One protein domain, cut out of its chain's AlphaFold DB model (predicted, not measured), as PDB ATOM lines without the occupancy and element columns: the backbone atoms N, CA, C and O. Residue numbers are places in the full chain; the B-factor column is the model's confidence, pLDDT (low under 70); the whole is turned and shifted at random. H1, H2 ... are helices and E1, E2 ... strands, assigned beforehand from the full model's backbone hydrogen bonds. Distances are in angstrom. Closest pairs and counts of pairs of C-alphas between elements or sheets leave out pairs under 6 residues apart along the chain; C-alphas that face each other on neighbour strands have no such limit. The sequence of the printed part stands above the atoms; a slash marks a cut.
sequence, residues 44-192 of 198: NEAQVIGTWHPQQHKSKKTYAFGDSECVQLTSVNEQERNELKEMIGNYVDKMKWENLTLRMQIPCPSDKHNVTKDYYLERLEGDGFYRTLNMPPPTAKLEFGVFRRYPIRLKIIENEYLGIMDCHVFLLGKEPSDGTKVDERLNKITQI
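This is residues 44 to 192 of the 198 residues of the protein "uncharacterized protein LOC114242940" of Bombyx mandarina (UniProt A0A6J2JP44). Eight antiparallel strands, E1 to E8, ring round into a closed barrel, with H2 and H3 at opposite ends of the longest axis. The short H1 packs on the outside of the barrel, and so does H3 with its residues 186 to 190; residues 55 to 70 and 135 to 150 are long loops between strands. The 149 printed residues hold three named helices and eight named strands, in the order H1 E1 E2 H2 E3 E4 E5 E6 E7 E8 H3; round the ring the strands follow their chain order, and E8 closes on E1. The class is mixed, helices and strands, with under half of the residues in named elements; the whole is compact, with a radius of gyration of the C-alphas of 16.0 A and spans of 48 by 36 by 25 A.

Begin at H1, residues 45 to 48, outside the barrel at a height over the sheet of 5.6 A and over none of its strands. Next find the hairpin of E1, residues 50 to 54, and E2, residues 71 to 75, antiparallel at 157 degrees; N 52 and O 71 are 2.8 A apart, within hydrogen-bond range. H2, residues 78 to 88, is on the barrel; its closest C-alphas to E3, residues 100 to 106, are those of Arg 81 and Leu 100, 7.0 A apart. E2 and E3 are antiparallel neighbours, with N 74 and O 103 at 2.9 A. Read on through E4, residues 117 to 123, E5, residues 129 to 134, E6, residues 151 to 157, E7, residues 161 to 165, and E8, residues 169 to 173: with E3 they form a meander, each strand the antiparallel neighbour of the one before. Within hydrogen-bond range you will find N 104 and O 119 at 2.8 A, N 133 and O 120 at 2.7 A, N 152 and O 130 at 2.8 A, N 155 and O 163 at 2.9 A, and N 164 and O 170 at 2.9 A. E6 is staggered: it pairs with E5 over residues 151 to 153 and with E7 over residues 153 to 157. The barrel is closed by E8 and E1, antiparallel neighbours with an angle of 118 degrees between their directions; N 53 and O 173 are 2.8 A apart, within hydrogen-bond range. H3, residues 184 to 192, is outside the barrel at a height of 10.0 A, only just over E7 alone, with 5 C-alphas falling on E7 and 2 on E8; it runs slantwise to the strands, at 33 degrees to E7 on the local plane. Its closest C-alphas to E8 are those of Leu 171 and Thr 190, 7.7 A apart. Every O i to N i+4 pair is within hydrogen-bond range in H2 and H3, while H1 is too short for such a pair.

Find C-alpha 45 at (163.487, 193.502, 170.644), where H1 begins, 5.5 A from first to last C-alpha. E1 and E2 each span 13.6 A, and H2 runs 15.4 A from C-alpha 78 at (177.722, 189.279, 176.536). E3 spans 17.7 A, E4 19.1 A, E5 16.0 A, E6 19.4 A, E7 12.5 A and E8 13.4 A. H3 runs 12.5 A to C-alpha 192 at (141.163, 189.519, 168.256).

The C-alphas of Asn 90 and Lys 181 are the two farthest apart, 48.4 A. The printed part has no cut, and the long links are E1 to E2, H2 to E3 and E5 to E6. The mean pLDDT of the printed part is 81.8; look for values under 70 at residues 56 to 68, 111 to 114, 167 to 168, 179 to 183, 190 and 192.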
ATOM      1  N   ASN A  44     160.729 193.599 166.827       87.94
ATOM      2  CA  ASN A  44     161.914 194.342 167.240       87.94
ATOM      3  C   ASN A  44     162.082 194.293 168.764       87.94
ATOM      4  O   ASN A  44     161.306 194.898 169.506       87.94
ATOM      5  N   GLU A  45     163.142 193.622 169.223       90.50
ATOM      6  CA  GLU A  45     163.487 193.502 170.644       90.50
ATOM      7  C   GLU A  45     163.628 194.860 171.340       90.50
ATOM      8  O   GLU A  45     163.211 195.007 172.484       90.50
ATOM      9  N   ALA A  46     164.133 195.886 170.649       92.50
ATOM     10  CA  ALA A  46     164.304 197.210 171.240       92.50
ATOM     11  C   ALA A  46     162.970 197.843 171.672       92.50
ATOM     12  O   ALA A  46     162.943 198.622 172.621       92.50
ATOM     13  N   GLN A  47     161.859 197.500 171.009       91.75
ATOM     14  CA  GLN A  47     160.541 198.045 171.341       91.75
ATOM     15  C   GLN A  47     159.942 197.416 172.603       91.75
ATOM     16  O   GLN A  47     159.116 198.049 173.264       91.75
ATOM     17  N   VAL A  48     160.343 196.188 172.951       93.00
ATOM     18  CA  VAL A  48     159.839 195.518 174.159       93.00
ATOM     19  C   VAL A  48     160.612 195.893 175.418       93.00
ATOM     20  O   VAL A  48     160.107 195.663 176.512       93.00
ATOM     21  N   ILE A  49     161.796 196.497 175.290       95.38
ATOM     22  CA  ILE A  49     162.582 196.952 176.440       95.38
ATOM     23  C   ILE A  49     161.805 198.007 177.240       95.38
ATOM     24  O   ILE A  49     161.178 198.918 176.690       95.38
ATOM     25  N   GLY A  50     161.857 197.876 178.563       93.75
ATOM     26  CA  GLY A  50     161.235 198.787 179.514       93.75
ATOM     27  C   GLY A  50     160.276 198.090 180.468       93.75
ATOM     28  O   GLY A  50     160.246 196.864 180.575       93.75
ATOM     29  N   THR A  51     159.505 198.906 181.177       93.31
ATOM     30  CA  THR A  51     158.528 198.459 182.168       93.31
ATOM     31  C   THR A  51     157.133 198.402 181.559       93.31
ATOM     32  O   THR A  51     156.755 199.264 180.761       93.31
ATOM     33  N   TRP A  52     156.389 197.368 181.933       91.94
ATOM     34  CA  TRP A  52     155.057 197.070 181.443       91.94
ATOM     35  C   TRP A  52     154.151 196.649 182.598       91.94
ATOM     36  O   TRP A  52     154.567 195.916 183.490       91.94
ATOM     37  N   HIS A  53     152.902 197.090 182.579       88.19
ATOM     38  CA  HIS A  53     151.941 196.893 183.655       88.19
ATOM     39  C   HIS A  53     150.719 196.126 183.150       88.19
ATOM     40  O   HIS A  53     150.191 196.495 182.094       88.19
ATOM     41  N   PRO A  54     150.237 195.106 183.882       83.38
ATOM     42  CA  PRO A  54     149.011 194.397 183.551       83.38
ATOM     43  C   PRO A  54     147.851 195.356 183.325       83.38
ATOM     44  O   PRO A  54     147.600 196.256 184.128       83.38
ATOM     45  N   GLN A  55     147.156 195.169 182.209       79.62
ATOM     46  CA  GLN A  55     145.971 195.948 181.891       79.62
ATOM     47  C   GLN A  55     144.721 195.146 182.241       79.62
ATOM     48  O   GLN A  55     144.587 193.972 181.878       79.62
ATOM     49  N   GLN A  56     143.786 195.789 182.943       67.81
ATOM     50  CA  GLN A  56     142.504 195.177 183.256       67.81
ATOM     51  C   GLN A  56     141.695 194.957 181.978       67.81
ATOM     52  O   GLN A  56     141.325 195.902 181.285       67.81
ATOM     53  N   HIS A  57     141.355 193.703 181.710       62.41
ATOM     54  CA  HIS A  57     140.358 193.327 180.718       62.41
ATOM     55  C   HIS A  57     139.357 192.352 181.337       62.41
ATOM     56  O   HIS A  57     139.623 191.741 182.378       62.41
ATOM     57  N   LYS A  58     138.183 192.213 180.712       51.47
ATOM     58  CA  LYS A  58     137.134 191.285 181.160       51.47
ATOM     59  C   LYS A  58     137.550 189.835 180.893       51.47
ATOM     60  O   LYS A  58     137.038 189.210 179.976       51.47
ATOM     61  N   SER A  59     138.451 189.280 181.693       51.66
ATOM     62  CA  SER A  59     138.703 187.838 181.713       51.66
ATOM     63  C   SER A  59     138.263 187.259 183.057       51.66
ATOM     64  O   SER A  59     138.477 187.847 184.115       51.66
ATOM     65  N   LYS A  60     137.595 186.101 183.012       40.53
ATOM     66  CA  LYS A  60     137.156 185.352 184.203       40.53
ATOM     67  C   LYS A  60     138.296 184.554 184.856       40.53
ATOM     68  O   LYS A  60     138.055 183.871 185.847       40.53
ATOM     69  N   LYS A  61     139.506 184.577 184.286       49.16
ATOM     70  CA  LYS A  61     140.657 183.808 184.767       49.16
ATOM     71  C   LYS A  61     141.551 184.720 185.605       49.16
ATOM     72  O   LYS A  61     141.957 185.782 185.149       49.16
ATOM     73  N   THR A  62     141.866 184.292 186.825       42.44
ATOM     74  CA  THR A  62     142.923 184.904 187.639       42.44
ATOM     75  C   THR A  62     144.248 184.792 186.891       42.44
ATOM     76  O   THR A  62     144.640 183.689 186.500       42.44
ATOM     77  N   TYR A  63     144.903 185.925 186.654       52.34
ATOM     78  CA  TYR A  63     146.149 185.999 185.900       52.34
ATOM     79  C   TYR A  63     147.298 185.311 186.651       52.34
ATOM     80  O   TYR A  63     147.308 185.237 187.878       52.34
ATOM     81  N   ALA A  64     148.283 184.808 185.900       46.81
ATOM     82  CA  ALA A  64     149.539 184.314 186.467       46.81
ATOM     83  C   ALA A  64     150.377 185.440 187.107       46.81
ATOM     84  O   ALA A  64     151.253 185.156 187.921       46.81
ATOM     85  N   PHE A  65     150.089 186.691 186.734       54.12
ATOM     86  CA  PHE A  65     150.632 187.904 187.328       54.12
ATOM     87  C   PHE A  65     149.686 188.384 188.425       54.12
ATOM     88  O   PHE A  65     148.486 188.518 188.183       54.12
ATOM     89  N   GLY A  66     150.206 188.641 189.623       52.69
ATOM     90  CA  GLY A  66     149.439 189.362 190.635       52.69
ATOM     91  C   GLY A  66     149.054 190.750 190.111       52.69
ATOM     92  O   GLY A  66     149.829 191.369 189.387       52.69
ATOM     93  N   ASP A  67     147.884 191.269 190.490       48.88
ATOM     94  CA  ASP A  67     147.371 192.573 190.022       48.88
ATOM     95  C   ASP A  67     148.318 193.767 190.311       48.88
ATOM     96  O   ASP A  67     148.134 194.861 189.779       48.88
ATOM     97  N   SER A  68     149.342 193.571 191.149       52.78
ATOM     98  CA  SER A  68     150.383 194.545 191.505       52.78
ATOM     99  C   SER A  68     151.729 194.329 190.798       52.78
ATOM    100  O   SER A  68     152.679 195.077 191.042       52.78
ATOM    101  N   GLU A  69     151.851 193.309 189.950       72.38
ATOM    102  CA  GLU A  69     153.121 192.897 189.360       72.38
ATOM    103  C   GLU A  69     153.326 193.565 188.004       72.38
ATOM    104  O   GLU A  69     152.657 193.248 187.027       72.38
ATOM    105  N   CYS A  70     154.276 194.490 187.918       85.50
ATOM    106  CA  CYS A  70     154.782 194.935 186.626       85.50
ATOM    107  C   CYS A  70     155.849 193.962 186.102       85.50
ATOM    108  O   CYS A  70     156.474 193.222 186.865       85.50
ATOM    109  N   VAL A  71     156.065 193.989 184.793       89.94
ATOM    110  CA  VAL A  71     157.070 193.213 184.075       89.94
ATOM    111  C   VAL A  71     158.122 194.172 183.538       89.94
ATOM    112  O   VAL A  71     157.790 195.117 182.823       89.94
ATOM    113  N   GLN A  72     159.393 193.926 183.841       93.38
ATOM    114  CA  GLN A  72     160.498 194.675 183.246       93.38
ATOM    115  C   GLN A  72     161.272 193.793 182.270       93.38
ATOM    116  O   GLN A  72     161.686 192.696 182.627       93.38
ATOM    117  N   LEU A  73     161.483 194.285 181.049       95.62
ATOM    118  CA  LEU A  73     162.304 193.643 180.025       95.62
ATOM    119  C   LEU A  73     163.579 194.453 179.792       95.62
ATOM    120  O   LEU A  73     163.516 195.647 179.492       95.62
ATOM    121  N   THR A  74     164.728 193.794 179.893       96.94
ATOM    122  CA  THR A  74     166.056 194.361 179.621       96.94
ATOM    123  C   THR A  74     166.812 193.500 178.614       96.94
ATOM    124  O   THR A  74     166.516 192.315 178.450       96.94
ATOM    125  N   SER A  75     167.790 194.083 177.920       97.31
ATOM    126  CA  SER A  75     168.700 193.317 177.066       97.31
ATOM    127  C   SER A  75     169.719 192.552 177.910       97.31
ATOM    128  O   SER A  75     170.153 193.036 178.954       97.31
ATOM    129  N   VAL A  76     170.109 191.369 177.437       97.31
ATOM    130  CA  VAL A  76     171.180 190.558 178.031       97.31
ATOM    131  C   VAL A  76     172.467 190.809 177.261       97.31
ATOM    132  O   VAL A  76     172.569 190.516 176.063       97.31
ATOM    133  N   ASN A  77     173.464 191.356 177.949       96.69
ATOM    134  CA  ASN A  77     174.770 191.610 177.350       96.69
ATOM    135  C   ASN A  77     175.647 190.338 177.329       96.69
ATOM    136  O   ASN A  77     175.278 189.281 177.843       96.69
ATOM    137  N   GLU A  78     176.803 190.417 176.669       97.00
ATOM    138  CA  GLU A  78     177.722 189.279 176.536       97.00
ATOM    139  C   GLU A  78     178.298 188.822 177.884       97.00
ATOM    140  O   GLU A  78     178.405 187.621 178.126       97.00
ATOM    141  N   GLN A  79     178.619 189.764 178.772       97.31
ATOM    142  CA  GLN A  79     179.166 189.457 180.090       97.31
ATOM    143  C   GLN A  79     178.162 188.661 180.935       97.31
ATOM    144  O   GLN A  79     178.479 187.557 181.368       97.31
ATOM    145  N   GLU A  80     176.939 189.169 181.094       96.50
ATOM    146  CA  GLU A  80     175.862 188.524 181.860       96.50
ATOM    147  C   GLU A  80     175.569 187.114 181.332       96.50
ATOM    148  O   GLU A  80     175.446 186.152 182.087       96.50
ATOM    149  N   ARG A  81     175.529 186.959 180.009       96.81
ATOM    150  CA  ARG A  81     175.337 185.663 179.353       96.81
ATOM    151  C   ARG A  81     176.453 184.668 179.666       96.81
ATOM    152  O   ARG A  81     176.164 183.493 179.891       96.81
ATOM    153  N   ASN A  82     177.706 185.116 179.655       96.88
ATOM    154  CA  ASN A  82     178.857 184.269 179.959       96.88
ATOM    155  C   ASN A  82     178.869 183.863 181.437       96.88
ATOM    156  O   ASN A  82     179.056 182.684 181.731       96.88
ATOM    157  N   GLU A  83     178.579 184.801 182.339       95.69
ATOM    158  CA  GLU A  83     178.454 184.543 183.777       95.69
ATOM    159  C   GLU A  83     177.346 183.517 184.068       95.69
ATOM    160  O   GLU A  83     177.560 182.552 184.803       95.69
ATOM    161  N   LEU A  84     176.175 183.652 183.433       94.62
ATOM    162  CA  LEU A  84     175.091 182.672 183.553       94.62
ATOM    163  C   LEU A  84     175.504 181.303 183.016       94.62
ATOM    164  O   LEU A  84     175.262 180.283 183.660       94.62
ATOM    165  N   LYS A  85     176.139 181.262 181.843       95.38
ATOM    166  CA  LYS A  85     176.600 180.008 181.245       95.38
ATOM    167  C   LYS A  85     177.596 179.287 182.151       95.38
ATOM    168  O   LYS A  85     177.502 178.071 182.291       95.38
ATOM    169  N   GLU A  86     178.522 180.008 182.771       95.12
ATOM    170  CA  GLU A  86     179.477 179.435 183.722       95.12
ATOM    171  C   GLU A  86     178.770 178.898 184.973       95.12
ATOM    172  O   GLU A  86     179.021 177.771 185.402       95.12
ATOM    173  N   MET A  87     177.829 179.672 185.517       91.75
ATOM    174  CA  MET A  87     177.132 179.349 186.760       91.75
ATOM    175  C   MET A  87     176.184 178.153 186.626       91.75
ATOM    176  O   MET A  87     176.148 177.284 187.500       91.75
ATOM    177  N   ILE A  88     175.384 178.116 185.557       92.75
ATOM    178  CA  ILE A  88     174.262 177.175 185.428       92.75
ATOM    179  C   ILE A  88     174.308 176.307 184.166       92.75
ATOM    180  O   ILE A  88     173.469 175.421 184.006       92.75
ATOM    181  N   GLY A  89     175.294 176.496 183.284       91.88
ATOM    182  CA  GLY A  89     175.358 175.820 181.984       91.88
ATOM    183  C   GLY A  89     175.362 174.298 182.055       91.88
ATOM    184  O   GLY A  89     174.743 173.644 181.222       91.88
ATOM    185  N   ASN A  90     175.970 173.731 183.097       90.88
ATOM    186  CA  ASN A  90     176.009 172.282 183.308       90.88
ATOM    187  C   ASN A  90     174.661 171.685 183.751       90.88
ATOM    188  O   ASN A  90     174.497 170.471 183.706       90.88
ATOM    189  N   TYR A  91     173.706 172.518 184.174       89.94
ATOM    190  CA  TYR A  91     172.395 172.094 184.675       89.94
ATOM    191  C   TYR A  91     171.254 172.390 183.690       89.94
ATOM    192  O   TYR A  91     170.134 171.908 183.880       89.94
ATOM    193  N   VAL A  92     171.524 173.170 182.636       89.38
ATOM    194  CA  VAL A  92     170.549 173.543 181.604       89.38
ATOM    195  C   VAL A  92     170.904 172.859 180.286       89.38
ATOM    196  O   VAL A  92     171.749 173.323 179.524       89.38
ATOM    197  N   ASP A  93     170.217 171.756 179.992       84.12
ATOM    198  CA  ASP A  93     170.443 170.999 178.759       84.12
ATOM    199  C   ASP A  93     169.966 171.763 177.504       84.12
ATOM    200  O   ASP A  93     168.936 172.450 177.513       84.12
ATOM    201  N   LYS A  94     170.702 171.600 176.394       86.00
ATOM    202  CA  LYS A  94     170.353 172.091 175.041       86.00
ATOM    203  C   LYS A  94     169.962 173.574 174.975       86.00
ATOM    204  O   LYS A  94     169.000 173.940 174.297       86.00
ATOM    205  N   MET A  95     170.666 174.437 175.700       90.38
ATOM    206  CA  MET A  95     170.483 175.886 175.597       90.38
ATOM    207  C   MET A  95     171.465 176.499 174.599       90.38
ATOM    208  O   MET A  95     172.671 176.269 174.692       90.38
ATOM    209  N   LYS A  96     170.946 177.304 173.668       94.50
ATOM    210  CA  LYS A  96     171.745 178.141 172.767       94.50
ATOM    211  C   LYS A  96     172.004 179.483 173.446       94.50
ATOM    212  O   LYS A  96     171.203 180.410 173.351       94.50
ATOM    213  N   TRP A  97     173.098 179.575 174.195       94.44
ATOM    214  CA  TRP A  97     173.442 180.757 174.997       94.44
ATOM    215  C   TRP A  97     173.580 182.027 174.148       94.44
ATOM    216  O   TRP A  97     173.196 183.112 174.574       94.44
ATOM    217  N   GLU A  98     174.054 181.899 172.914       95.19
ATOM    218  CA  GLU A  98     174.131 182.949 171.896       95.19
ATOM    219  C   GLU A  98     172.762 183.540 171.505       95.19
ATOM    220  O   GLU A  98     172.685 184.690 171.068       95.19
ATOM    221  N   ASN A  99     171.671 182.821 171.772       96.06
ATOM    222  CA  ASN A  99     170.309 183.292 171.543       96.06
ATOM    223  C   ASN A  99     169.656 183.889 172.798       96.06
ATOM    224  O   ASN A  99     168.504 184.307 172.737       96.06
ATOM    225  N   LEU A 100     170.351 183.938 173.935       96.19
ATOM    226  CA  LEU A 100     169.847 184.579 175.145       96.19
ATOM    227  C   LEU A 100     169.924 186.105 174.996       96.19
ATOM    228  O   LEU A 100     170.999 186.682 175.145       96.19
ATOM    229  N   THR A 101     168.817 186.757 174.646       96.19
ATOM    230  CA  THR A 101     168.832 188.179 174.242       96.19
ATOM    231  C   THR A 101     168.098 189.100 175.203       96.19
ATOM    232  O   THR A 101     168.458 190.274 175.303       96.19
ATOM    233  N   LEU A 102     167.111 188.588 175.941       97.19
ATOM    234  CA  LEU A 102     166.301 189.380 176.863       97.19
ATOM    235  C   LEU A 102     166.271 188.757 178.260       97.19
ATOM    236  O   LEU A 102     166.322 187.537 178.416       97.19
ATOM    237  N   ARG A 103     166.137 189.609 179.274       96.50
ATOM    238  CA  ARG A 103     165.831 189.239 180.655       96.50
ATOM    239  C   ARG A 103     164.513 189.888 181.038       96.50
ATOM    240  O   ARG A 103     164.317 191.078 180.813       96.50
ATOM    241  N   MET A 104     163.618 189.095 181.603       94.12
ATOM    242  CA  MET A 104     162.309 189.510 182.079       94.12
ATOM    243  C   MET A 104     162.260 189.374 183.601       94.12
ATOM    244  O   MET A 104     162.571 188.309 184.125       94.12
ATOM    245  N   GLN A 105     161.868 190.433 184.306       91.69
ATOM    246  CA  GLN A 105     161.850 190.494 185.769       91.69
ATOM    247  C   GLN A 105     160.433 190.741 186.284       91.69
ATOM    248  O   GLN A 105     159.756 191.653 185.797       91.69
ATOM    249  N   ILE A 106     159.977 189.898 187.217       86.75
ATOM    250  CA  ILE A 106     158.593 189.901 187.719       86.75
ATOM    251  C   ILE A 106     158.555 189.599 189.232       86.75
ATOM    252  O   ILE A 106     159.048 188.541 189.641       86.75
ATOM    253  N   PRO A 107     157.947 190.468 190.064       86.12
ATOM    254  CA  PRO A 107     157.564 191.847 189.721       86.12
ATOM    255  C   PRO A 107     158.797 192.675 189.317       86.12
ATOM    256  O   PRO A 107     159.922 192.218 189.512       86.12
ATOM    257  N   CYS A 108     158.627 193.882 188.768       84.50
ATOM    258  CA  CYS A 108     159.793 194.730 188.502       84.50
ATOM    259  C   CYS A 108     160.609 194.970 189.780       84.50
ATOM    260  O   CYS A 108     160.034 195.012 190.877       84.50
ATOM    261  N   PRO A 109     161.919 195.228 189.639       79.31
ATOM    262  CA  PRO A 109     162.758 195.620 190.759       79.31
ATOM    263  C   PRO A 109     162.153 196.837 191.467       79.31
ATOM    264  O   PRO A 109     161.929 197.881 190.855       79.31
ATOM    265  N   SER A 110     161.872 196.698 192.759       70.19
ATOM    266  CA  SER A 110     161.464 197.812 193.614       70.19
ATOM    267  C   SER A 110     162.253 197.756 194.912       70.19
ATOM    268  O   SER A 110     162.543 196.669 195.414       70.19
ATOM    269  N   ASP A 111     162.527 198.917 195.500       56.28
ATOM    270  CA  ASP A 111     163.259 199.021 196.770       56.28
ATOM    271  C   ASP A 111     162.494 198.407 197.963       56.28
ATOM    272  O   ASP A 111     163.033 198.275 199.062       56.28
ATOM    273  N   LYS A 112     161.223 198.020 197.772       57.75
ATOM    274  CA  LYS A 112     160.350 197.466 198.812       57.75
ATOM    275  C   LYS A 112     160.165 195.961 198.628       57.75
ATOM    276  O   LYS A 112     159.341 195.548 197.828       57.75
ATOM    277  N   HIS A 113     160.904 195.180 199.420       53.50
ATOM    278  CA  HIS A 113     160.657 193.806 199.918       53.50
ATOM    279  C   HIS A 113     160.082 192.695 199.003       53.50
ATOM    280  O   HIS A 113     159.937 191.568 199.476       53.50
ATOM    281  N   ASN A 114     159.795 192.930 197.725       65.00
ATOM    282  CA  ASN A 114     159.278 191.912 196.820       65.00
ATOM    283  C   ASN A 114     160.436 191.140 196.188       65.00
ATOM    284  O   ASN A 114     161.290 191.710 195.509       65.00
ATOM    285  N   VAL A 115     160.448 189.823 196.399       76.44
ATOM    286  CA  VAL A 115     161.399 188.923 195.741       76.44
ATOM    287  C   VAL A 115     161.088 188.913 194.244       76.44
ATOM    288  O   VAL A 115     160.102 188.320 193.812       76.44
ATOM    289  N   THR A 116     161.925 189.597 193.470       83.31
ATOM    290  CA  THR A 116     161.870 189.617 192.004       83.31
ATOM    291  C   THR A 116     162.369 188.284 191.455       83.31
ATOM    292  O   THR A 116     163.387 187.765 191.915       83.31
ATOM    293  N   LYS A 117     161.649 187.716 190.486       86.69
ATOM    294  CA  LYS A 117     162.075 186.529 189.739       86.69
ATOM    295  C   LYS A 117     162.606 186.936 188.378       86.69
ATOM    296  O   LYS A 117     161.947 187.692 187.665       86.69
ATOM    297  N   ASP A 118     163.736 186.347 188.011       91.06
ATOM    298  CA  ASP A 118     164.347 186.536 186.703       91.06
ATOM    299  C   ASP A 118     163.984 185.382 185.765       91.06
ATOM    300  O   ASP A 118     164.135 184.199 186.088       91.06
ATOM    301  N   TYR A 119     163.540 185.747 184.570       92.81
ATOM    302  CA  TYR A 119     163.294 184.853 183.453       92.81
ATOM    303  C   TYR A 119     164.171 185.295 182.288       92.81
ATOM    304  O   TYR A 119     163.920 186.325 181.663       92.81
ATOM    305  N   TYR A 120     165.192 184.514 181.964       96.12
ATOM    306  CA  TYR A 120     165.997 184.777 180.775       96.12
ATOM    307  C   TYR A 120     165.313 184.205 179.538       96.12
ATOM    308  O   TYR A 120     164.739 183.119 179.587       96.12
ATOM    309  N   LEU A 121     165.336 184.933 178.428       95.94
ATOM    310  CA  LEU A 121     164.609 184.582 177.215       95.94
ATOM    311  C   LEU A 121     165.589 184.192 176.103       95.94
ATOM    312  O   LEU A 121     166.320 185.023 175.564       95.94
ATOM    313  N   GLU A 122     165.588 182.905 175.766       95.38
ATOM    314  CA  GLU A 122     166.284 182.351 174.605       95.38
ATOM    315  C   GLU A 122     165.415 182.566 173.367       95.38
ATOM    316  O   GLU A 122     164.321 182.005 173.267       95.38
ATOM    317  N   ARG A 123     165.896 183.356 172.409       94.25
ATOM    318  CA  ARG A 123     165.229 183.561 171.126       94.25
ATOM    319  C   ARG A 123     165.170 182.256 170.331       94.25
ATOM    320  O   ARG A 123     166.184 181.580 170.118       94.25
ATOM    321  N   LEU A 124     163.971 181.921 169.874       90.88
ATOM    322  CA  LEU A 124     163.705 180.783 169.001       90.88
ATOM    323  C   LEU A 124     163.581 181.237 167.542       90.88
ATOM    324  O   LEU A 124     163.634 182.423 167.222       90.88
ATOM    325  N   GLU A 125     163.431 180.267 166.644       83.56
ATOM    326  CA  GLU A 125     163.080 180.543 165.254       83.56
ATOM    327  C   GLU A 125     161.653 181.109 165.184       83.56
ATOM    328  O   GLU A 125     160.729 180.561 165.785       83.56
ATOM    329  N   GLY A 126     161.479 182.213 164.453       73.94
ATOM    330  CA  GLY A 126     160.201 182.916 164.313       73.94
ATOM    331  C   GLY A 126     160.145 184.263 165.040       73.94
ATOM    332  O   GLY A 126     160.845 184.513 166.022       73.94
ATOM    333  N   ASP A 127     159.293 185.159 164.541       81.19
ATOM    334  CA  ASP A 127     159.179 186.523 165.061       81.19
ATOM    335  C   ASP A 127     158.542 186.565 166.454       81.19
ATOM    336  O   ASP A 127     157.375 186.202 166.645       81.19
ATOM    337  N   GLY A 128     159.328 187.049 167.420       86.31
ATOM    338  CA  GLY A 128     158.910 187.252 168.804       86.31
ATOM    339  C   GLY A 128     158.784 185.968 169.625       86.31
ATOM    340  O   GLY A 128     158.241 186.027 170.723       86.31
ATOM    341  N   PHE A 129     159.246 184.815 169.128       90.50
ATOM    342  CA  PHE A 129     159.196 183.551 169.869       90.50
ATOM    343  C   PHE A 129     160.415 183.380 170.774       90.50
ATOM    344  O   PHE A 129     161.562 183.479 170.335       90.50
ATOM    345  N   TYR A 130     160.150 183.054 172.035       93.19
ATOM    346  CA  TYR A 130     161.166 182.831 173.051       93.19
ATOM    347  C   TYR A 130     160.892 181.558 173.834       93.19
ATOM    348  O   TYR A 130     159.756 181.112 173.988       93.19
ATOM    349  N   ARG A 131     161.953 180.999 174.401       92.62
ATOM    350  CA  ARG A 131     161.878 180.029 175.483       92.62
ATOM    351  C   ARG A 131     162.390 180.686 176.752       92.62
ATOM    352  O   ARG A 131     163.519 181.166 176.797       92.62
ATOM    353  N   THR A 132     161.559 180.691 177.785       91.75
ATOM    354  CA  THR A 132     161.951 181.184 179.108       91.75
ATOM    355  C   THR A 132     162.944 180.230 179.768       91.75
ATOM    356  O   THR A 132     162.906 179.020 179.546       91.75
ATOM    357  N   LEU A 133     163.806 180.782 180.607       93.25
ATOM    358  CA  LEU A 133     164.643 180.098 181.576       93.25
ATOM    359  C   LEU A 133     164.370 180.750 182.931       93.25
ATOM    360  O   LEU A 133     164.845 181.852 183.198       93.25
ATOM    361  N   ASN A 134     163.562 180.084 183.753       90.50
ATOM    362  CA  ASN A 134     163.233 180.558 185.092       90.50
ATOM    363  C   ASN A 134     164.416 180.324 186.037       90.50
ATOM    364  O   ASN A 134     164.838 179.175 186.219       90.50
ATOM    365  N   MET A 135     164.925 181.398 186.638       90.38
ATOM    366  CA  MET A 135     165.981 181.304 187.633       90.38
ATOM    367  C   MET A 135     165.413 180.832 188.969       90.38
ATOM    368  O   MET A 135     164.498 181.456 189.516       90.38
ATOM    369  N   PRO A 136     165.946 179.738 189.537       85.00
ATOM    370  CA  PRO A 136     165.532 179.325 190.861       85.00
ATOM    371  C   PRO A 136     166.006 180.347 191.912       85.00
ATOM    372  O   PRO A 136     166.938 181.114 191.658       85.00
ATOM    373  N   PRO A 137     165.398 180.360 193.112       83.44
ATOM    374  CA  PRO A 137     165.875 181.193 194.211       83.44
ATOM    375  C   PRO A 137     167.368 180.951 194.501       83.44
ATOM    376  O   PRO A 137     167.812 179.808 194.383       83.44
ATOM    377  N   PRO A 138     168.129 181.955 194.979       81.94
ATOM    378  CA  PRO A 138     169.559 181.794 195.282       81.94
ATOM    379  C   PRO A 138     169.880 180.685 196.297       81.94
ATOM    380  O   PRO A 138     171.000 180.194 196.359       81.94
ATOM    381  N   THR A 139     168.898 180.291 197.111       84.06
ATOM    382  CA  THR A 139     169.008 179.219 198.110       84.06
ATOM    383  C   THR A 139     168.690 177.828 197.557       84.06
ATOM    384  O   THR A 139     168.810 176.841 198.283       84.06
ATOM    385  N   ALA A 140     168.251 177.720 196.301       83.94
ATOM    386  CA  ALA A 140     167.907 176.449 195.691       83.94
ATOM    387  C   ALA A 140     169.161 175.630 195.372       83.94
ATOM    388  O   ALA A 140     170.161 176.141 194.868       83.94
ATOM    389  N   LYS A 141     169.083 174.322 195.610       86.00
ATOM    390  CA  LYS A 141     170.117 173.387 195.178       86.00
ATOM    391  C   LYS A 141     170.030 173.212 193.658       86.00
ATOM    392  O   LYS A 141     168.966 172.877 193.138       86.00
ATOM    393  N   LEU A 142     171.138 173.446 192.957       85.94
ATOM    394  CA  LEU A 142     171.202 173.304 191.503       85.94
ATOM    395  C   LEU A 142     171.253 171.824 191.115       85.94
ATOM    396  O   LEU A 142     172.200 171.115 191.449       85.94
ATOM    397  N   GLU A 143     170.220 171.371 190.412       86.50
ATOM    398  CA  GLU A 143     170.076 170.003 189.915       86.50
ATOM    399  C   GLU A 143     169.359 170.021 188.557       86.50
ATOM    400  O   GLU A 143     168.671 170.985 188.206       86.50
ATOM    401  N   PHE A 144     169.489 168.944 187.780       74.12
ATOM    402  CA  PHE A 144     168.748 168.810 186.526       74.12
ATOM    403  C   PHE A 144     167.233 168.874 186.783       74.12
ATOM    404  O   PHE A 144     166.705 168.162 187.632       74.12
ATOM    405  N   GLY A 145     166.527 169.730 186.039       75.38
ATOM    406  CA  GLY A 145     165.072 169.901 186.149       75.38
ATOM    407  C   GLY A 145     164.605 171.023 187.084       75.38
ATOM    408  O   GLY A 145     163.419 171.356 187.061       75.38
ATOM    409  N   VAL A 146     165.504 171.666 187.843       81.50
ATOM    410  CA  VAL A 146     165.149 172.873 188.621       81.50
ATOM    411  C   VAL A 146     164.831 174.061 187.703       81.50
ATOM    412  O   VAL A 146     163.968 174.888 188.002       81.50
ATOM    413  N   PHE A 147     165.482 174.102 186.541       84.50
ATOM    414  CA  PHE A 147     165.303 175.122 185.518       84.50
ATOM    415  C   PHE A 147     164.076 174.815 184.665       84.50
ATOM    416  O   PHE A 147     164.117 174.011 183.731       84.50
ATOM    417  N   ARG A 148     162.961 175.472 184.988       83.88
ATOM    418  CA  ARG A 148     161.730 175.372 184.200       83.88
ATOM    419  C   ARG A 148     161.825 176.265 182.969       83.88
ATOM    420  O   ARG A 148     162.265 177.412 183.061       83.88
ATOM    421  N   ARG A 149     161.391 175.727 181.829       85.50
ATOM    422  CA  ARG A 149     161.417 176.406 180.532       85.50
ATOM    423  C   ARG A 149     160.059 176.280 179.863       85.50
ATOM    424  O   ARG A 149     159.557 175.169 179.705       85.50
ATOM    425  N   TYR A 150     159.495 177.407 179.453       83.94
ATOM    426  CA  TYR A 150     158.197 177.481 178.784       83.94
ATOM    427  C   TYR A 150     158.304 178.356 177.533       83.94
ATOM    428  O   TYR A 150     159.007 179.374 177.576       83.94
ATOM    429  N   PRO A 151     157.661 177.971 176.419       87.19
ATOM    430  CA  PRO A 151     157.589 178.823 175.245       87.19
ATOM    431  C   PRO A 151     156.702 180.034 175.540       87.19
ATOM    432  O   PRO A 151     155.643 179.893 176.147       87.19
ATOM    433  N   ILE A 152     157.135 181.205 175.092       88.00
ATOM    434  CA  ILE A 152     156.340 182.431 175.105       88.00
ATOM    435  C   ILE A 152     156.491 183.148 173.763       88.00
ATOM    436  O   ILE A 152     157.492 182.982 173.061       88.00
ATOM    437  N   ARG A 153     155.521 183.991 173.427       87.94
ATOM    438  CA  ARG A 153     155.589 184.924 172.306       87.94
ATOM    439  C   ARG A 153     155.429 186.348 172.816       87.94
ATOM    440  O   ARG A 153     154.485 186.644 173.542       87.94
ATOM    441  N   LEU A 154     156.342 187.225 172.420       90.19
ATOM    442  CA  LEU A 154     156.265 188.659 172.666       90.19
ATOM    443  C   LEU A 154     155.745 189.362 171.415       90.19
ATOM    444  O   LEU A 154     156.172 189.064 170.297       90.19
ATOM    445  N   LYS A 155     154.837 190.319 171.599       86.69
ATOM    446  CA  LYS A 155     154.280 191.106 170.498       86.69
ATOM    447  C   LYS A 155     154.022 192.544 170.917       86.69
ATOM    448  O   LYS A 155     153.345 192.783 171.907       86.69
ATOM    449  N   ILE A 156     154.494 193.495 170.118       86.25
ATOM    450  CA  ILE A 156     154.072 194.891 170.239       86.25
ATOM    451  C   ILE A 156     152.756 195.076 169.489       86.25
ATOM    452  O   ILE A 156     152.627 194.682 168.328       86.25
ATOM    453  N   ILE A 157     151.778 195.668 170.165       80.62
ATOM    454  CA  ILE A 157     150.451 195.950 169.629       80.62
ATOM    455  C   ILE A 157     150.274 197.463 169.631       80.62
ATOM    456  O   ILE A 157     150.342 198.106 170.678       80.62
ATOM    457  N   GLU A 158     150.096 198.020 168.433       79.44
ATOM    458  CA  GLU A 158     149.813 199.447 168.213       79.44
ATOM    459  C   GLU A 158     150.854 200.400 168.838       79.44
ATOM    460  O   GLU A 158     150.561 201.560 169.085       79.44
ATOM    461  N   ASN A 159     152.081 199.921 169.082       80.75
ATOM    462  CA  ASN A 159     153.162 200.623 169.796       80.75
ATOM    463  C   ASN A 159     152.841 201.047 171.244       80.75
ATOM    464  O   ASN A 159     153.672 201.690 171.882       80.75
ATOM    465  N   GLU A 160     151.684 200.664 171.777       82.12
ATOM    466  CA  GLU A 160     151.206 201.070 173.104       82.12
ATOM    467  C   GLU A 160     151.214 199.909 174.099       82.12
ATOM    468  O   GLU A 160     151.442 200.113 175.294       82.12
ATOM    469  N   TYR A 161     151.024 198.684 173.602       85.00
ATOM    470  CA  TYR A 161     150.888 197.496 174.433       85.00
ATOM    471  C   TYR A 161     151.911 196.421 174.076       85.00
ATOM    472  O   TYR A 161     152.298 196.244 172.917       85.00
ATOM    473  N   LEU A 162     152.297 195.658 175.091       88.31
ATOM    474  CA  LEU A 162     153.027 194.409 174.975       88.31
ATOM    475  C   LEU A 162     152.066 193.253 175.238       88.31
ATOM    476  O   LEU A 162     151.525 193.113 176.332       88.31
ATOM    477  N   GLY A 163     151.892 192.400 174.237       85.75
ATOM    478  CA  GLY A 163     151.322 191.073 174.401       85.75
ATOM    479  C   GLY A 163     152.404 190.084 174.823       85.75
ATOM    480  O   GLY A 163     153.391 189.911 174.104       85.75
ATOM    481  N   ILE A 164     152.203 189.415 175.957       86.06
ATOM    482  CA  ILE A 164     152.931 188.204 176.342       86.06
ATOM    483  C   ILE A 164     151.968 187.038 176.163       86.06
ATOM    484  O   ILE A 164     150.926 186.992 176.809       86.06
ATOM    485  N   MET A 165     152.290 186.122 175.257       77.88
ATOM    486  CA  MET A 165     151.428 184.993 174.915       77.88
ATOM    487  C   MET A 165     152.128 183.695 175.314       77.88
ATOM    488  O   MET A 165     153.199 183.385 174.795       77.88
ATOM    489  N   ASP A 166     151.532 182.942 176.226       74.44
ATOM    490  CA  ASP A 166     151.877 181.557 176.539       74.44
ATOM    491  C   ASP A 166     150.632 180.665 176.343       74.44
ATOM    492  O   ASP A 166     149.923 180.818 175.346       74.44
ATOM    493  N   CYS A 167     150.320 179.757 177.277       63.75
ATOM    494  CA  CYS A 167     148.995 179.128 177.357       63.75
ATOM    495  C   CYS A 167     147.849 180.136 177.589       63.75
ATOM    496  O   CYS A 167     146.692 179.731 177.540       63.75
ATOM    497  N   HIS A 168     148.160 181.396 177.893       68.19
ATOM    498  CA  HIS A 168     147.287 182.544 178.108       68.19
ATOM    499  C   HIS A 168     147.885 183.789 177.428       68.19
ATOM    500  O   HIS A 168     149.098 183.911 177.275       68.19
ATOM    501  N   VAL A 169     147.046 184.738 177.009       71.62
ATOM    502  CA  VAL A 169     147.507 186.043 176.511       71.62
ATOM    503  C   VAL A 169     147.359 187.084 177.606       71.62
ATOM    504  O   VAL A 169     146.286 187.265 178.175       71.62
ATOM    505  N   PHE A 170     148.444 187.804 177.857       76.75
ATOM    506  CA  PHE A 170     148.502 188.921 178.783       76.75
ATOM    507  C   PHE A 170     148.807 190.193 178.004       76.75
ATOM    508  O   PHE A 170     149.796 190.253 177.272       76.75
ATOM    509  N   LEU A 171     147.962 191.209 178.166       81.88
ATOM    510  CA  LEU A 171     148.190 192.537 177.608       81.88
ATOM    511  C   LEU A 171     148.719 193.461 178.695       81.88
ATOM    512  O   LEU A 171     148.094 193.635 179.744       81.88
ATOM    513  N   LEU A 172     149.873 194.053 178.420       86.50
ATOM    514  CA  LEU A 172     150.560 194.963 179.313       86.50
ATOM    515  C   LEU A 172     150.701 196.334 178.647       86.50
ATOM    516  O   LEU A 172     151.006 196.422 177.462       86.50
ATOM    517  N   GLY A 173     150.495 197.403 179.405       87.81
ATOM    518  CA  GLY A 173     150.646 198.791 178.964       87.81
ATOM    519  C   GLY A 173     151.859 199.445 179.614       87.81
ATOM    520  O   GLY A 173     152.409 198.915 180.577       87.81
ATOM    521  N   LYS A 174     152.299 200.591 179.096       87.38
ATOM    522  CA  LYS A 174     153.415 201.346 179.696       87.38
ATOM    523  C   LYS A 174     153.064 201.961 181.051       87.38
ATOM    524  O   LYS A 174     153.933 202.050 181.908       87.38
ATOM    525  N   GLU A 175     151.802 202.323 181.239       84.94
ATOM    526  CA  GLU A 175     151.281 202.883 182.483       84.94
ATOM    527  C   GLU A 175     150.400 201.855 183.208       84.94
ATOM    528  O   GLU A 175     149.731 201.043 182.553       84.94
ATOM    529  N   PRO A 176     150.369 201.860 184.551       80.94
ATOM    530  CA  PRO A 176     149.443 201.035 185.310       80.94
ATOM    531  C   PRO A 176     147.991 201.418 185.011       80.94
ATOM    532  O   PRO A 176     147.659 202.591 184.843       80.94
ATOM    533  N   SER A 177     147.112 200.417 184.972       75.19
ATOM    534  CA  SER A 177     145.670 200.651 184.873       75.19
ATOM    535  C   SER A 177     145.170 201.368 186.131       75.19
ATOM    536  O   SER A 177     145.539 201.003 187.247       75.19
ATOM    537  N   ASP A 178     144.293 202.362 185.964       70.25
ATOM    538  CA  ASP A 178     143.658 203.068 187.085       70.25
ATOM    539  C   ASP A 178     142.617 202.213 187.835       70.25
ATOM    540  O   ASP A 178     142.093 202.628 188.867       70.25
ATOM    541  N   GLY A 179     142.319 201.012 187.326       62.25
ATOM    542  CA  GLY A 179     141.409 200.045 187.932       62.25
ATOM    543  C   GLY A 179     139.929 200.430 187.899       62.25
ATOM    544  O   GLY A 179     139.103 199.712 188.461       62.25
ATOM    545  N   THR A 180     139.574 201.554 187.269       58.94
ATOM    546  CA  THR A 180     138.207 202.096 187.296       58.94
ATOM    547  C   THR A 180     137.455 201.923 185.984       58.94
ATOM    548  O   THR A 180     136.221 201.907 185.991       58.94
ATOM    549  N   LYS A 181     138.159 201.768 184.855       59.59
ATOM    550  CA  LYS A 181     137.536 201.577 183.540       59.59
ATOM    551  C   LYS A 181     138.231 200.482 182.750       59.59
ATOM    552  O   LYS A 181     139.423 200.552 182.474       59.59
ATOM    553  N   VAL A 182     137.443 199.499 182.324       61.97
ATOM    554  CA  VAL A 182     137.883 198.567 181.289       61.97
ATOM    555  C   VAL A 182     137.927 199.331 179.971       61.97
ATOM    556  O   VAL A 182     136.897 199.833 179.518       61.97
ATOM    557  N   ASP A 183     139.103 199.408 179.363       68.62
ATOM    558  CA  ASP A 183     139.270 200.028 178.055       68.62
ATOM    559  C   ASP A 183     138.592 199.156 176.979       68.62
ATOM    560  O   ASP A 183     138.950 197.997 176.755       68.62
ATOM    561  N   GLU A 184     137.561 199.693 176.320       70.88
ATOM    562  CA  GLU A 184     136.852 198.999 175.240       70.88
ATOM    563  C   GLU A 184     137.772 198.663 174.060       70.88
ATOM    564  O   GLU A 184     137.557 197.649 173.391       70.88
ATOM    565  N   ARG A 185     138.809 199.474 173.813       72.50
ATOM    566  CA  ARG A 185     139.837 199.188 172.807       72.50
ATOM    567  C   ARG A 185     140.643 197.963 173.211       72.50
ATOM    568  O   ARG A 185     140.822 197.065 172.393       72.50
ATOM    569  N   LEU A 186     141.048 197.885 174.477       72.06
ATOM    570  CA  LEU A 186     141.763 196.733 175.012       72.06
ATOM    571  C   LEU A 186     140.914 195.460 174.930       72.06
ATOM    572  O   LEU A 186     141.422 194.435 174.498       72.06
ATOM    573  N   ASN A 187     139.612 195.527 175.235       72.94
ATOM    574  CA  ASN A 187     138.713 194.379 175.055       72.94
ATOM    575  C   ASN A 187     138.655 193.908 173.595       72.94
ATOM    576  O   ASN A 187     138.694 192.707 173.349       72.94
ATOM    577  N   LYS A 188     138.583 194.830 172.623       74.06
ATOM    578  CA  LYS A 188     138.602 194.474 171.193       74.06
ATOM    579  C   LYS A 188     139.924 193.823 170.795       74.06
ATOM    580  O   LYS A 188     139.916 192.814 170.101       74.06
ATOM    581  N   ILE A 189     141.049 194.370 171.259       71.75
ATOM    582  CA  ILE A 189     142.381 193.789 171.047       71.75
ATOM    583  C   ILE A 189     142.436 192.379 171.644       71.75
ATOM    584  O   ILE A 189     142.845 191.447 170.957       71.75
ATOM    585  N   THR A 190     141.975 192.199 172.885       68.50
ATOM    586  CA  THR A 190     141.902 190.881 173.520       68.50
ATOM    587  C   THR A 190     141.049 189.926 172.699       68.50
ATOM    588  O   THR A 190     141.525 188.843 172.422       68.50
ATOM    589  N   GLN A 191     139.855 190.304 172.238       70.56
ATOM    590  CA  GLN A 191     138.992 189.421 171.436       70.56
ATOM    591  C   GLN A 191     139.620 188.991 170.105       70.56
ATOM    592  O   GLN A 191     139.395 187.870 169.656       70.56
ATOM    593  N   ILE A 192     140.424 189.857 169.481       69.56
ATOM    594  CA  ILE A 192     141.163 189.519 168.256       69.56
ATOM    595  C   ILE A 192     142.216 188.439 168.534       69.56
ATOM    596  O   ILE A 192     142.402 187.550 167.711       69.56
TER     597      ILE A 192